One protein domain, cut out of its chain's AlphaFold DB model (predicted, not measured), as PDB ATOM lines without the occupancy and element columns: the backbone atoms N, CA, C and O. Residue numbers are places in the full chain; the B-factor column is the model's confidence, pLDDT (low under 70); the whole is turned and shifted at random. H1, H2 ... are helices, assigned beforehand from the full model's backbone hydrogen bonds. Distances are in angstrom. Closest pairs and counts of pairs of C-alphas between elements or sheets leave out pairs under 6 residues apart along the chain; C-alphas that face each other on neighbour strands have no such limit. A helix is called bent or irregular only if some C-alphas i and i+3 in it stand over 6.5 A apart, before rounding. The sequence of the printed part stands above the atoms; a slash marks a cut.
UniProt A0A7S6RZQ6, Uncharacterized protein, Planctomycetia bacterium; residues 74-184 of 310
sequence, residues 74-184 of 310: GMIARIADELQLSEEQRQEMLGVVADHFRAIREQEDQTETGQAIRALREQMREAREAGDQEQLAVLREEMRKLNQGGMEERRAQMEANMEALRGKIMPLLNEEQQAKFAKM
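What this domain is: This is residues 74 to 184 of the 310 residues of an uncharacterized protein of Planctomycetia bacterium (UniProt A0A7S6RZQ6). Two long helices, H2 and H5, run side by side in opposite ways; at one end the hairpin of H3 and H4 turns off, and at the other short H1 and H6 fold back. The printed part, 111 residues with six named helices, H1 to H6, and no named strand, is all helix. It is loose, radius of gyration of the C-alphas 19.2 A, a rod spanning 57 by 27 by 21 A.

Where its parts are: Find C-alpha 74 at (327.693, 316.426, 348.494), where H1, residues 74 to 82, begins. Read on through H2, 87 to 110, 34.8 A; H3, 112 to 130, 26.9 A; H4, 133 to 149, 24.5 A; H5, 151 to 172, 31.9 A; and H6, 175 to 183, ending at (336.659, 299.388, 347.890). H5 is irregular, only just: C-alphas 168 and 171 are 6.6 A apart.

How they stand to each other: H1 and H2, a helical hairpin, only just touch, with 3 pairs of C-alphas within 8 A, closest Ala 80 and Arg 90, 6.2 A; H2 does so with residues 90 to 94 alone. H2 touches H5, closest C-alphas Met 93 and Ile 169, 6.5 A, at a shallow tilt of 29 degrees, opposite ways. H2 and H3 are about perpendicular, 82 degrees. H3 touches H4, closest C-alphas Met 124 and Leu 136, 5.9 A. H6 is close to H5 but not clearly touching, closest C-alphas Met 170 and Gln 178, 6.2 A. Every O i to N i+4 pair is within hydrogen-bond range in H1, H2, H3, H4 and H6, and 16 of 18 in H5.

The domain as a whole: The farthest C-alphas, Ala 130 and Glu 175, are 58.3 A apart. The printed part has no cut, its five links are tight, and no printed residue is under 70 in pLDDT.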
ATOM      1  N   GLY A  74     326.261 316.345 348.177       78.88
ATOM      2  CA  GLY A  74     327.693 316.426 348.494       78.88
ATOM      3  C   GLY A  74     328.393 315.062 348.567       78.88
ATOM      4  O   GLY A  74     329.597 314.975 348.334       78.88
ATOM      5  N   MET A  75     327.655 313.993 348.885       81.38
ATOM      6  CA  MET A  75     328.172 312.622 348.832       81.38
ATOM      7  C   MET A  75     328.353 312.175 347.377       81.38
ATOM      8  O   MET A  75     329.415 311.662 347.037       81.38
ATOM      9  N   ILE A  76     327.363 312.440 346.520       84.25
ATOM     10  CA  ILE A  76     327.379 312.093 345.092       84.25
ATOM     11  C   ILE A  76     328.504 312.825 344.369       84.25
ATOM     12  O   ILE A  76     329.266 312.179 343.664       84.25
ATOM     13  N   ALA A  77     328.658 314.138 344.580       83.31
ATOM     14  CA  ALA A  77     329.732 314.914 343.958       83.31
ATOM     15  C   ALA A  77     331.117 314.327 344.279       83.31
ATOM     16  O   ALA A  77     331.948 314.159 343.394       83.31
ATOM     17  N   ARG A  78     331.332 313.911 345.535       86.25
ATOM     18  CA  ARG A  78     332.581 313.257 345.938       86.25
ATOM     19  C   ARG A  78     332.777 311.908 345.251       86.25
ATOM     20  O   ARG A  78     333.865 311.662 344.750       86.25
ATOM     21  N   ILE A  79     331.755 311.047 345.241       90.62
ATOM     22  CA  ILE A  79     331.828 309.736 344.572       90.62
ATOM     23  C   ILE A  79     332.107 309.932 343.079       90.62
ATOM     24  O   ILE A  79     332.952 309.245 342.517       90.62
ATOM     25  N   ALA A  80     331.445 310.906 342.457       91.62
ATOM     26  CA  ALA A  80     331.624 311.250 341.057       91.62
ATOM     27  C   ALA A  80     333.056 311.690 340.735       91.62
ATOM     28  O   ALA A  80     333.634 311.226 339.753       91.62
ATOM     29  N   ASP A  81     333.636 312.556 341.566       91.81
ATOM     30  CA  ASP A  81     335.019 313.007 341.411       91.81
ATOM     31  C   ASP A  81     336.013 311.873 341.666       91.81
ATOM     32  O   ASP A  81     336.981 311.705 340.925       91.81
ATOM     33  N   GLU A  82     335.761 311.052 342.685       92.12
ATOM     34  CA  GLU A  82     336.654 309.967 343.066       92.12
ATOM     35  C   GLU A  82     336.622 308.815 342.051       92.12
ATOM     36  O   GLU A  82     337.665 308.234 341.762       92.12
ATOM     37  N   LEU A  83     335.472 308.512 341.450       95.94
ATOM     38  CA  LEU A  83     335.336 307.535 340.361       95.94
ATOM     39  C   LEU A  83     335.622 308.120 338.973       95.94
ATOM     40  O   LEU A  83     335.593 307.375 337.994       95.94
ATOM     41  N   GLN A  84     335.894 309.427 338.885       96.38
ATOM     42  CA  GLN A  84     336.099 310.140 337.621       96.38
ATOM     43  C   GLN A  84     334.962 309.868 336.622       96.38
ATOM     44  O   GLN A  84     335.197 309.567 335.455       96.38
ATOM     45  N   LEU A  85     333.718 309.935 337.101       97.00
ATOM     46  CA  LEU A  85     332.541 309.682 336.270       97.00
ATOM     47  C   LEU A  85     332.441 310.712 335.143       97.00
ATOM     48  O   LEU A  85     332.678 311.906 335.379       97.00
ATOM     49  N   SER A  86     332.033 310.254 333.955       97.00
ATOM     50  CA  SER A  86     331.650 311.146 332.856       97.00
ATOM     51  C   SER A  86     330.440 311.997 333.251       97.00
ATOM     52  O   SER A  86     329.699 311.643 334.167       97.00
ATOM     53  N   GLU A  87     330.212 313.120 332.570       95.19
ATOM     54  CA  GLU A  87     329.060 313.980 332.880       95.19
ATOM     55  C   GLU A  87     327.728 313.225 332.737       95.19
ATOM     56  O   GLU A  87     326.852 313.350 333.586       95.19
ATOM     57  N   GLU A  88     327.606 312.358 331.730       96.44
ATOM     58  CA  GLU A  88     326.428 311.504 331.533       96.44
ATOM     59  C   GLU A  88     326.229 310.536 332.712       96.44
ATOM     60  O   GLU A  88     325.165 310.534 333.331       96.44
ATOM     61  N   GLN A  89     327.277 309.806 333.119       95.62
ATOM     62  CA  GLN A  89     327.228 308.919 334.292       95.62
ATOM     63  C   GLN A  89     326.904 309.689 335.583       95.62
ATOM     64  O   GLN A  89     326.210 309.172 336.460       95.62
ATOM     65  N   ARG A  90     327.397 310.929 335.725       94.81
ATOM     66  CA  ARG A  90     327.089 311.798 336.873       94.81
ATOM     67  C   ARG A  90     325.604 312.126 336.935       94.81
ATOM     68  O   ARG A  90     325.023 312.019 338.015       94.81
ATOM     69  N   GLN A  91     324.999 312.506 335.811       94.19
ATOM     70  CA  GLN A  91     323.572 312.826 335.743       94.19
ATOM     71  C   GLN A  91     322.703 311.590 336.001       94.19
ATOM     72  O   GLN A  91     321.752 311.662 336.782       94.19
ATOM     73  N   GLU A  92     323.063 310.435 335.439       95.31
ATOM     74  CA  GLU A  92     322.359 309.175 335.707       95.31
ATOM     75  C   GLU A  92     322.462 308.764 337.181       95.31
ATOM     76  O   GLU A  92     321.450 308.455 337.818       95.31
ATOM     77  N   MET A  93     323.662 308.839 337.769       94.62
ATOM     78  CA  MET A  93     323.866 308.555 339.190       94.62
ATOM     79  C   MET A  93     323.070 309.521 340.079       94.62
ATOM     80  O   MET A  93     322.474 309.091 341.068       94.62
ATOM     81  N   LEU A  94     323.018 310.814 339.733       92.38
ATOM     82  CA  LEU A  94     322.190 311.803 340.431       92.38
ATOM     83  C   LEU A  94     320.706 311.418 340.403       92.38
ATOM     84  O   LEU A  94     320.057 311.474 341.449       92.38
ATOM     85  N   GLY A  95     320.189 310.990 339.247       93.75
ATOM     86  CA  GLY A  95     318.811 310.518 339.092       93.75
ATOM     87  C   GLY A  95     318.510 309.301 339.967       93.75
ATOM     88  O   GLY A  95     317.590 309.338 340.786       93.75
ATOM     89  N   VAL A  96     319.351 308.263 339.889       94.88
ATOM     90  CA  VAL A  96     319.205 307.037 340.694       94.88
ATOM     91  C   VAL A  96     319.189 307.339 342.189       94.88
ATOM     92  O   VAL A  96     318.367 306.794 342.932       94.88
ATOM     93  N   VAL A  97     320.086 308.212 342.647       92.00
ATOM     94  CA  VAL A  97     320.162 308.582 344.060       92.00
ATOM     95  C   VAL A  97     318.931 309.398 344.465       92.00
ATOM     96  O   VAL A  97     318.337 309.115 345.506       92.00
ATOM     97  N   ALA A  98     318.503 310.366 343.652       91.56
ATOM     98  CA  ALA A  98     317.307 311.162 343.922       91.56
ATOM     99  C   ALA A  98     316.049 310.289 344.065       91.56
ATOM    100  O   ALA A  98     315.307 310.437 345.041       91.56
ATOM    101  N   ASP A  99     315.844 309.345 343.146       93.88
ATOM    102  CA  ASP A  99     314.709 308.423 343.175       93.88
ATOM    103  C   ASP A  99     314.786 307.457 344.357       93.88
ATOM    104  O   ASP A  99     313.785 307.203 345.027       93.88
ATOM    105  N   HIS A 100     315.979 306.949 344.677       93.44
ATOM    106  CA  HIS A 100     316.156 306.062 345.821       93.44
ATOM    107  C   HIS A 100     315.823 306.755 347.148       93.44
ATOM    108  O   HIS A 100     315.061 306.218 347.944       93.44
ATOM    109  N   PHE A 101     316.319 307.969 347.380       90.38
ATOM    110  CA  PHE A 101     315.982 308.722 348.593       90.38
ATOM    111  C   PHE A 101     314.516 309.174 348.629       90.38
ATOM    112  O   PHE A 101     313.959 309.311 349.718       90.38
ATOM    113  N   ARG A 102     313.874 309.395 347.471       92.75
ATOM    114  CA  ARG A 102     312.419 309.594 347.410       92.75
ATOM    115  C   ARG A 102     311.688 308.342 347.901       92.75
ATOM    116  O   ARG A 102     310.852 308.463 348.787       92.75
ATOM    117  N   ALA A 103     312.082 307.163 347.420       93.38
ATOM    118  CA  ALA A 103     311.513 305.888 347.852       93.38
ATOM    119  C   ALA A 103     311.745 305.611 349.349       93.38
ATOM    120  O   ALA A 103     310.810 305.218 350.040       93.38
ATOM    121  N   ILE A 104     312.948 305.885 349.882       91.81
ATOM    122  CA  ILE A 104     313.208 305.795 351.332       91.81
ATOM    123  C   ILE A 104     312.238 306.693 352.096       91.81
ATOM    124  O   ILE A 104     311.656 306.263 353.083       91.81
ATOM    125  N   ARG A 105     312.067 307.943 351.653       90.12
ATOM    126  CA  ARG A 105     311.195 308.899 352.333       90.12
ATOM    127  C   ARG A 105     309.747 308.425 352.348       90.12
ATOM    128  O   ARG A 105     309.114 308.489 353.392       90.12
ATOM    129  N   GLU A 106     309.250 307.938 351.216       93.31
ATOM    130  CA  GLU A 106     307.908 307.361 351.099       93.31
ATOM    131  C   GLU A 106     307.742 306.129 351.999       93.31
ATOM    132  O   GLU A 106     306.720 305.995 352.668       93.31
ATOM    133  N   GLN A 107     308.759 305.269 352.078       92.12
ATOM    134  CA  GLN A 107     308.757 304.109 352.966       92.12
ATOM    135  C   GLN A 107     308.768 304.520 354.444       92.12
ATOM    136  O   GLN A 107     307.950 304.024 355.212       92.12
ATOM    137  N   GLU A 108     309.654 305.435 354.856       89.19
ATOM    138  CA  GLU A 108     309.691 305.979 356.221       89.19
ATOM    139  C   GLU A 108     308.332 306.578 356.591       89.19
ATOM    140  O   GLU A 108     307.802 306.304 357.665       89.19
ATOM    141  N   ASP A 109     307.733 307.329 355.670       90.06
ATOM    142  CA  ASP A 109     306.413 307.930 355.805       90.06
ATOM    143  C   ASP A 109     305.282 306.892 355.944       90.06
ATOM    144  O   ASP A 109     304.227 307.204 356.496       90.06
ATOM    145  N   GLN A 110     305.464 305.661 355.478       91.88
ATOM    146  CA  GLN A 110     304.479 304.589 355.649       91.88
ATOM    147  C   GLN A 110     304.636 303.836 356.977       91.88
ATOM    148  O   GLN A 110     303.674 303.217 357.425       91.88
ATOM    149  N   THR A 111     305.798 303.914 357.633       92.00
ATOM    150  CA  THR A 111     306.018 303.253 358.932       92.00
ATOM    151  C   THR A 111     305.251 303.928 360.072       92.00
ATOM    152  O   THR A 111     305.058 305.147 360.071       92.00
ATOM    153  N   GLU A 112     304.876 303.154 361.096       93.06
ATOM    154  CA  GLU A 112     304.254 303.682 362.323       93.06
ATOM    155  C   GLU A 112     305.148 304.740 362.992       93.06
ATOM    156  O   GLU A 112     304.689 305.829 363.340       93.06
ATOM    157  N   THR A 113     306.454 304.471 363.073       90.31
ATOM    158  CA  THR A 113     307.468 305.403 363.589       90.31
ATOM    159  C   THR A 113     307.488 306.716 362.802       90.31
ATOM    160  O   THR A 113     307.535 307.797 363.392       90.31
ATOM    161  N   GLY A 114     307.422 306.663 361.469       91.25
ATOM    162  CA  GLY A 114     307.383 307.860 360.628       91.25
ATOM    163  C   GLY A 114     306.091 308.659 360.779       91.25
ATOM    164  O   GLY A 114     306.132 309.890 360.870       91.25
ATOM    165  N   GLN A 115     304.944 307.983 360.877       94.12
ATOM    166  CA  GLN A 115     303.658 308.621 361.172       94.12
ATOM    167  C   GLN A 115     303.681 309.326 362.534       94.12
ATOM    168  O   GLN A 115     303.338 310.509 362.607       94.12
ATOM    169  N   ALA A 116     304.182 308.656 363.574       93.94
ATOM    170  CA  ALA A 116     304.333 309.225 364.909       93.94
ATOM    171  C   ALA A 116     305.263 310.450 364.912       93.94
ATOM    172  O   ALA A 116     304.919 311.488 365.473       93.94
ATOM    173  N   ILE A 117     306.402 310.393 364.208       92.69
ATOM    174  CA  ILE A 117     307.311 311.543 364.055       92.69
ATOM    175  C   ILE A 117     306.614 312.730 363.383       92.69
ATOM    176  O   ILE A 117     306.856 313.879 363.763       92.69
ATOM    177  N   ARG A 118     305.794 312.493 362.353       93.19
ATOM    178  CA  ARG A 118     305.077 313.571 361.655       93.19
ATOM    179  C   ARG A 118     304.026 314.217 362.544       93.19
ATOM    180  O   ARG A 118     304.037 315.442 362.645       93.19
ATOM    181  N   ALA A 119     303.209 313.415 363.222       95.81
ATOM    182  CA  ALA A 119     302.224 313.910 364.181       95.81
ATOM    183  C   ALA A 119     302.897 314.730 365.295       95.81
ATOM    184  O   ALA A 119     302.491 315.852 365.583       95.81
ATOM    185  N   LEU A 120     304.011 314.236 365.841       95.94
ATOM    186  CA  LEU A 120     304.755 314.936 366.883       95.94
ATOM    187  C   LEU A 120     305.349 316.265 366.388       95.94
ATOM    188  O   LEU A 120     305.313 317.273 367.091       95.94
ATOM    189  N   ARG A 121     305.868 316.313 365.154       94.44
ATOM    190  CA  ARG A 121     306.345 317.565 364.535       94.44
ATOM    191  C   ARG A 121     305.224 318.584 364.345       94.44
ATOM    192  O   ARG A 121     305.481 319.782 364.456       94.44
ATOM    193  N   GLU A 122     304.021 318.123 364.028       96.44
ATOM    194  CA  GLU A 122     302.842 318.974 363.908       96.44
ATOM    195  C   GLU A 122     302.433 319.558 365.260       96.44
ATOM    196  O   GLU A 122     302.368 320.779 365.381       96.44
ATOM    197  N   GLN A 123     302.340 318.727 366.299       96.38
ATOM    198  CA  GLN A 123     302.088 319.176 367.672       96.38
ATOM    199  C   GLN A 123     303.155 320.165 368.161       96.38
ATOM    200  O   GLN A 123     302.846 321.182 368.777       96.38
ATOM    201  N   MET A 124     304.433 319.929 367.840       95.94
ATOM    202  CA  MET A 124     305.508 320.867 368.180       95.94
ATOM    203  C   MET A 124     305.358 322.213 367.465       95.94
ATOM    204  O   MET A 124     305.733 323.251 368.012       95.94
ATOM    205  N   ARG A 125     304.853 322.221 366.228       95.69
ATOM    206  CA  ARG A 125     304.566 323.459 365.497       95.69
ATOM    207  C   ARG A 125     303.408 324.209 366.153       95.69
ATOM    208  O   ARG A 125     303.564 325.400 366.395       95.69
ATOM    209  N   GLU A 126     302.326 323.522 366.501       95.19
ATOM    210  CA  GLU A 126     301.171 324.110 367.194       95.19
ATOM    211  C   GLU A 126     301.556 324.694 368.560       95.19
ATOM    212  O   GLU A 126     301.314 325.873 368.814       95.19
ATOM    213  N   ALA A 127     302.265 323.930 369.399       94.75
ATOM    214  CA  ALA A 127     302.754 324.398 370.698       94.75
ATOM    215  C   ALA A 127     303.664 325.632 370.557       94.75
ATOM    216  O   ALA A 127     303.580 326.589 371.329       94.75
ATOM    217  N   ARG A 128     304.509 325.668 369.515       92.94
ATOM    218  CA  ARG A 128     305.351 326.834 369.205       92.94
ATOM    219  C   ARG A 128     304.528 328.054 368.796       92.94
ATOM    220  O   ARG A 128     304.881 329.164 369.189       92.94
ATOM    221  N   GLU A 129     303.479 327.869 368.001       91.38
ATOM    222  CA  GLU A 129     302.574 328.946 367.584       91.38
ATOM    223  C   GLU A 129     301.750 329.486 368.761       91.38
ATOM    224  O   GLU A 129     301.575 330.702 368.870       91.38
ATOM    225  N   ALA A 130     301.340 328.610 369.681       93.88
ATOM    226  CA  ALA A 130     300.667 328.961 370.931       93.88
ATOM    227  C   ALA A 130     301.606 329.593 371.979       93.88
ATOM    228  O   ALA A 130     301.147 330.261 372.905       93.88
ATOM    229  N   GLY A 131     302.923 329.421 371.828       93.19
ATOM    230  CA  GLY A 131     303.915 329.872 372.804       93.19
ATOM    231  C   GLY A 131     304.033 328.965 374.034       93.19
ATOM    232  O   GLY A 131     304.646 329.377 375.018       93.19
ATOM    233  N   ASP A 132     303.496 327.746 373.972       97.19
ATOM    234  CA  ASP A 132     303.515 326.771 375.061       97.19
ATOM    235  C   ASP A 132     304.890 326.089 375.164       97.19
ATOM    236  O   ASP A 132     305.218 325.126 374.462       97.19
ATOM    237  N   GLN A 133     305.747 326.637 376.026       94.69
ATOM    238  CA  GLN A 133     307.100 326.119 376.233       94.69
ATOM    239  C   GLN A 133     307.122 324.794 377.001       94.69
ATOM    240  O   GLN A 133     308.057 324.011 376.810       94.69
ATOM    241  N   GLU A 134     306.128 324.544 377.853       96.00
ATOM    242  CA  GLU A 134     306.050 323.327 378.658       96.00
ATOM    243  C   GLU A 134     305.688 322.142 377.764       96.00
ATOM    244  O   GLU A 134     306.427 321.156 377.711       96.00
ATOM    245  N   GLN A 135     304.650 322.297 376.937       96.12
ATOM    246  CA  GLN A 135     304.277 321.295 375.945       96.12
ATOM    247  C   GLN A 135     305.421 321.034 374.957       96.12
ATOM    248  O   GLN A 135     305.744 319.884 374.655       96.12
ATOM    249  N   LEU A 136     306.119 322.079 374.497       95.81
ATOM    250  CA  LEU A 136     307.306 321.913 373.652       95.81
ATOM    251  C   LEU A 136     308.418 321.091 374.315       95.81
ATOM    252  O   LEU A 136     309.130 320.367 373.615       95.81
ATOM    253  N   ALA A 137     308.624 321.224 375.627       95.19
ATOM    254  CA  ALA A 137     309.627 320.444 376.345       95.19
ATOM    255  C   ALA A 137     309.247 318.955 376.389       95.19
ATOM    256  O   ALA A 137     310.091 318.116 376.064       95.19
ATOM    257  N   VAL A 138     307.978 318.649 376.683       96.56
ATOM    258  CA  VAL A 138     307.437 317.280 376.685       96.56
ATOM    259  C   VAL A 138     307.568 316.638 375.302       96.56
ATOM    260  O   VAL A 138     308.194 315.587 375.161       96.56
ATOM    261  N   LEU A 139     307.100 317.319 374.250       96.06
ATOM    262  CA  LEU A 139     307.160 316.816 372.871       96.06
ATOM    263  C   LEU A 139     308.607 316.575 372.397       96.06
ATOM    264  O   LEU A 139     308.886 315.634 371.654       96.06
ATOM    265  N   ARG A 140     309.574 317.395 372.840       93.75
ATOM    266  CA  ARG A 140     311.004 317.165 372.553       93.75
ATOM    267  C   ARG A 140     311.533 315.901 373.222       93.75
ATOM    268  O   ARG A 140     312.378 315.220 372.636       93.75
ATOM    269  N   GLU A 141     311.090 315.603 374.439       95.38
ATOM    270  CA  GLU A 141     311.487 314.387 375.144       95.38
ATOM    271  C   GLU A 141     310.903 313.141 374.470       95.38
ATOM    272  O   GLU A 141     311.632 312.176 374.238       95.38
ATOM    273  N   GLU A 142     309.632 313.184 374.069       93.75
ATOM    274  CA  GLU A 142     308.995 312.119 373.287       93.75
ATOM    275  C   GLU A 142     309.718 311.889 371.959       93.75
ATOM    276  O   GLU A 142     310.070 310.757 371.623       93.75
ATOM    277  N   MET A 143     310.065 312.971 371.254       93.62
ATOM    278  CA  MET A 143     310.834 312.905 370.010       93.62
ATOM    279  C   MET A 143     312.193 312.245 370.245       93.62
ATOM    280  O   MET A 143     312.668 311.462 369.422       93.62
ATOM    281  N   ARG A 144     312.848 312.548 371.371       92.00
ATOM    282  CA  ARG A 144     314.122 311.925 371.742       92.00
ATOM    283  C   ARG A 144     313.950 310.433 372.027       92.00
ATOM    284  O   ARG A 144     314.748 309.655 371.514       92.00
ATOM    285  N   LYS A 145     312.933 310.040 372.798       92.62
ATOM    286  CA  LYS A 145     312.637 308.633 373.124       92.62
ATOM    287  C   LYS A 145     312.360 307.818 371.866       92.62
ATOM    288  O   LYS A 145     312.977 306.776 371.668       92.62
ATOM    289  N   LEU A 146     311.517 308.337 370.977       90.69
ATOM    290  CA  LEU A 146     311.159 307.669 369.730       90.69
ATOM    291  C   LEU A 146     312.365 307.530 368.790       90.69
ATOM    292  O   LEU A 146     312.573 306.477 368.194       90.69
ATOM    293  N   ASN A 147     313.235 308.545 368.727       87.06
ATOM    294  CA  ASN A 147     314.489 308.436 367.979       87.06
ATOM    295  C   ASN A 147     315.500 307.464 368.612       87.06
ATOM    296  O   ASN A 147     316.329 306.934 367.881       87.06
ATOM    297  N   GLN A 148     315.471 307.238 369.929       87.38
ATOM    298  CA  GLN A 148     316.372 306.300 370.613       87.38
ATOM    299  C   GLN A 148     315.901 304.845 370.506       87.38
ATOM    300  O   GLN A 148     316.727 303.963 370.277       87.38
ATOM    301  N   GLY A 149     314.595 304.598 370.646       84.06
ATOM    302  CA  GLY A 149     314.019 303.248 370.689       84.06
ATOM    303  C   GLY A 149     314.156 302.455 369.386       84.06
ATOM    304  O   GLY A 149     314.222 301.235 369.432       84.06
ATOM    305  N   GLY A 150     314.266 303.136 368.243       84.50
ATOM    306  CA  GLY A 150     314.390 302.504 366.924       84.50
ATOM    307  C   GLY A 150     315.801 302.511 366.335       84.50
ATOM    308  O   GLY A 150     315.944 302.342 365.130       84.50
ATOM    309  N   MET A 151     316.857 302.778 367.116       80.94
ATOM    310  CA  MET A 151     318.202 302.985 366.545       80.94
ATOM    311  C   MET A 151     318.772 301.745 365.847       80.94
ATOM    312  O   MET A 151     319.424 301.887 364.814       80.94
ATOM    313  N   GLU A 152     318.537 300.548 366.386       86.38
ATOM    314  CA  GLU A 152     319.012 299.296 365.785       86.38
ATOM    315  C   GLU A 152     318.254 298.967 364.496       86.38
ATOM    316  O   GLU A 152     318.874 298.761 363.455       86.38
ATOM    317  N   GLU A 153     316.921 299.034 364.533       87.38
ATOM    318  CA  GLU A 153     316.071 298.841 363.355       87.38
ATOM    319  C   GLU A 153     316.399 299.863 362.260       87.38
ATOM    320  O   GLU A 153     316.605 299.503 361.105       87.38
ATOM    321  N   ARG A 154     316.559 301.138 362.627       85.25
ATOM    322  CA  ARG A 154     316.946 302.198 361.693       85.25
ATOM    323  C   ARG A 154     318.336 301.973 361.113       85.25
ATOM    324  O   ARG A 154     318.567 302.305 359.954       85.25
ATOM    325  N   ARG A 155     319.274 301.424 361.895       86.00
ATOM    326  CA  ARG A 155     320.608 301.062 361.402       86.00
ATOM    327  C   ARG A 155     320.512 299.944 360.370       86.00
ATOM    328  O   ARG A 155     321.086 300.100 359.297       86.00
ATOM    329  N   ALA A 156     319.765 298.883 360.666       90.38
ATOM    330  CA  ALA A 156     319.538 297.780 359.736       90.38
ATOM    331  C   ALA A 156     318.821 298.257 358.461       90.38
ATOM    332  O   ALA A 156     319.242 297.941 357.351       90.38
ATOM    333  N   GLN A 157     317.793 299.099 358.599       88.50
ATOM    334  CA  GLN A 157     317.091 299.698 357.466       88.50
ATOM    335  C   GLN A 157     318.020 300.589 356.634       88.50
ATOM    336  O   GLN A 157     317.986 300.547 355.407       88.50
ATOM    337  N   MET A 158     318.880 301.381 357.278       88.38
ATOM    338  CA  MET A 158     319.863 302.206 356.581       88.38
ATOM    339  C   MET A 158     320.891 301.353 355.830       88.38
ATOM    340  O   MET A 158     321.253 301.708 354.713       88.38
ATOM    341  N   GLU A 159     321.339 300.238 356.405       88.69
ATOM    342  CA  GLU A 159     322.236 299.285 355.744       88.69
ATOM    343  C   GLU A 159     321.575 298.654 354.515       88.69
ATOM    344  O   GLU A 159     322.134 298.735 353.422       88.69
ATOM    345  N   ALA A 160     320.343 298.158 354.656       93.25
ATOM    346  CA  ALA A 160     319.565 297.606 353.549       93.25
ATOM    347  C   ALA A 160     319.327 298.642 352.434       93.25
ATOM    348  O   ALA A 160     319.469 298.343 351.248       93.25
ATOM    349  N   ASN A 161     319.022 299.890 352.801       91.62
ATOM    350  CA  ASN A 161     318.866 300.983 351.844       91.62
ATOM    351  C   ASN A 161     320.178 301.278 351.102       91.62
ATOM    352  O   ASN A 161     320.179 301.426 349.882       91.62
ATOM    353  N   MET A 162     321.310 301.317 351.810       90.44
ATOM    354  CA  MET A 162     322.621 301.540 351.189       90.44
ATOM    355  C   MET A 162     323.027 300.392 350.262       90.44
ATOM    356  O   MET A 162     323.578 300.643 349.189       90.44
ATOM    357  N   GLU A 163     322.731 299.146 350.629       93.81
ATOM    358  CA  GLU A 163     322.946 297.985 349.765       93.81
ATOM    359  C   GLU A 163     322.077 298.061 348.502       93.81
ATOM    360  O   GLU A 163     322.584 297.911 347.387       93.81
ATOM    361  N   ALA A 164     320.795 298.403 348.649       94.94
ATOM    362  CA  ALA A 164     319.895 298.604 347.520       94.94
ATOM    363  C   ALA A 164     320.369 299.741 346.598       94.94
ATOM    364  O   ALA A 164     320.334 299.602 345.374       94.94
ATOM    365  N   LEU A 165     320.856 300.853 347.158       94.12
ATOM    366  CA  LEU A 165     321.445 301.943 346.380       94.12
ATOM    367  C   LEU A 165     322.692 301.477 345.623       94.12
ATOM    368  O   LEU A 165     322.832 301.762 344.434       94.12
ATOM    369  N   ARG A 166     323.577 300.724 346.287       93.88
ATOM    370  CA  ARG A 166     324.777 300.151 345.668       93.88
ATOM    371  C   ARG A 166     324.412 299.259 344.483       93.88
ATOM    372  O   ARG A 166     325.018 299.403 343.424       93.88
ATOM    373  N   GLY A 167     323.397 298.408 344.631       95.88
ATOM    374  CA  GLY A 167     322.887 297.561 343.550       95.88
ATOM    375  C   GLY A 167     322.401 298.350 342.331       95.88
ATOM    376  O   GLY A 167     322.591 297.899 341.205       95.88
ATOM    377  N   LYS A 168     321.839 299.550 342.530       95.62
ATOM    378  CA  LYS A 168     321.400 300.434 341.434       95.62
ATOM    379  C   LYS A 168     322.540 301.212 340.773       95.62
ATOM    380  O   LYS A 168     322.447 301.511 339.590       95.62
ATOM    381  N   ILE A 169     323.593 301.558 341.519       95.62
ATOM    382  CA  ILE A 169     324.732 302.331 340.995       95.62
ATOM    383  C   ILE A 169     325.710 301.436 340.224       95.62
ATOM    384  O   ILE A 169     326.225 301.861 339.196       95.62
ATOM    385  N   MET A 170     325.961 300.205 340.686       96.31
ATOM    386  CA  MET A 170     326.958 299.300 340.089       96.31
ATOM    387  C   MET A 170     326.839 299.129 338.559       96.31
ATOM    388  O   MET A 170     327.873 299.209 337.900       96.31
ATOM    389  N   PRO A 171     325.639 298.961 337.964       97.69
ATOM    390  CA  PRO A 171     325.490 298.822 336.513       97.69
ATOM    391  C   PRO A 171     325.837 300.079 335.701       97.69
ATOM    392  O   PRO A 171     326.072 299.965 334.503       97.69
ATOM    393  N   LEU A 172     325.867 301.265 336.325       96.75
ATOM    394  CA  LEU A 172     326.230 302.528 335.662       96.75
ATOM    395  C   LEU A 172     327.749 302.710 335.533       96.75
ATOM    396  O   LEU A 172     328.227 303.606 334.835       96.75
ATOM    397  N   LEU A 173     328.516 301.895 336.257       97.50
ATOM    398  CA  LEU A 173     329.963 301.994 336.364       97.50
ATOM    399  C   LEU A 173     330.632 300.979 335.433       97.50
ATOM    400  O   LEU A 173     330.161 299.851 335.294       97.50
ATOM    401  N   ASN A 174     331.771 301.343 334.845       97.75
ATOM    402  CA  ASN A 174     332.624 300.371 334.151       97.75
ATOM    403  C   ASN A 174     333.371 299.464 335.155       97.75
ATOM    404  O   ASN A 174     333.379 299.735 336.354       97.75
ATOM    405  N   GLU A 175     334.016 298.391 334.686       97.62
ATOM    406  CA  GLU A 175     334.664 297.395 335.561       97.62
ATOM    407  C   GLU A 175     335.713 297.999 336.519       97.62
ATOM    408  O   GLU A 175     335.766 297.641 337.699       97.62
ATOM    409  N   GLU A 176     336.513 298.962 336.050       97.31
ATOM    410  CA  GLU A 176     337.519 299.640 336.875       97.31
ATOM    411  C   GLU A 176     336.861 300.503 337.966       97.31
ATOM    412  O   GLU A 176     337.220 300.428 339.148       97.31
ATOM    413  N   GLN A 177     335.842 301.280 337.591       97.31
ATOM    414  CA  GLN A 177     335.050 302.095 338.510       97.31
ATOM    415  C   GLN A 177     334.301 301.229 339.526       97.31
ATOM    416  O   GLN A 177     334.258 301.587 340.699       97.31
ATOM    417  N   GLN A 178     333.765 300.076 339.120       97.25
ATOM    418  CA  GLN A 178     333.115 299.116 340.015       97.25
ATOM    419  C   GLN A 178     334.094 298.581 341.062       97.25
ATOM    420  O   GLN A 178     333.774 298.566 342.251       97.25
ATOM    421  N   ALA A 179     335.308 298.195 340.656       95.75
ATOM    422  CA  ALA A 179     336.336 297.733 341.585       95.75
ATOM    423  C   ALA A 179     336.747 298.835 342.577       95.75
ATOM    424  O   ALA A 179     336.952 298.563 343.764       95.75
ATOM    425  N   LYS A 180     336.836 300.088 342.113       94.94
ATOM    426  CA  LYS A 180     337.128 301.245 342.969       94.94
ATOM    427  C   LYS A 180     335.974 301.541 343.926       94.94
ATOM    428  O   LYS A 180     336.200 301.680 345.124       94.94
ATOM    429  N   PHE A 181     334.743 301.554 343.424       94.50
ATOM    430  CA  PHE A 181     333.529 301.772 344.206       94.50
ATOM    431  C   PHE A 181     333.308 300.669 345.244       94.50
ATOM    432  O   PHE A 181     332.895 300.951 346.360       94.50
ATOM    433  N   ALA A 182     333.658 299.419 344.933       91.62
ATOM    434  CA  ALA A 182     333.552 298.313 345.878       91.62
ATOM    435  C   ALA A 182     334.526 298.420 347.058       91.62
ATOM    436  O   ALA A 182     334.220 297.927 348.143       91.62
ATOM    437  N   LYS A 183     335.680 299.064 346.843       89.12
ATOM    438  CA  LYS A 183     336.659 299.388 347.890       89.12
ATOM    439  C   LYS A 183     336.318 300.680 348.627       89.12
ATOM    440  O   LYS A 183     336.804 300.880 349.738       89.12
ATOM    441  N   MET A 184     335.505 301.556 348.030       86.94
ATOM    442  CA  MET A 184     334.963 302.708 348.736       86.94
ATOM    443  C   MET A 184     334.000 302.208 349.796       86.94
ATOM    444  O   MET A 184     332.876 301.790 349.527       86.94
TER     445      MET A 184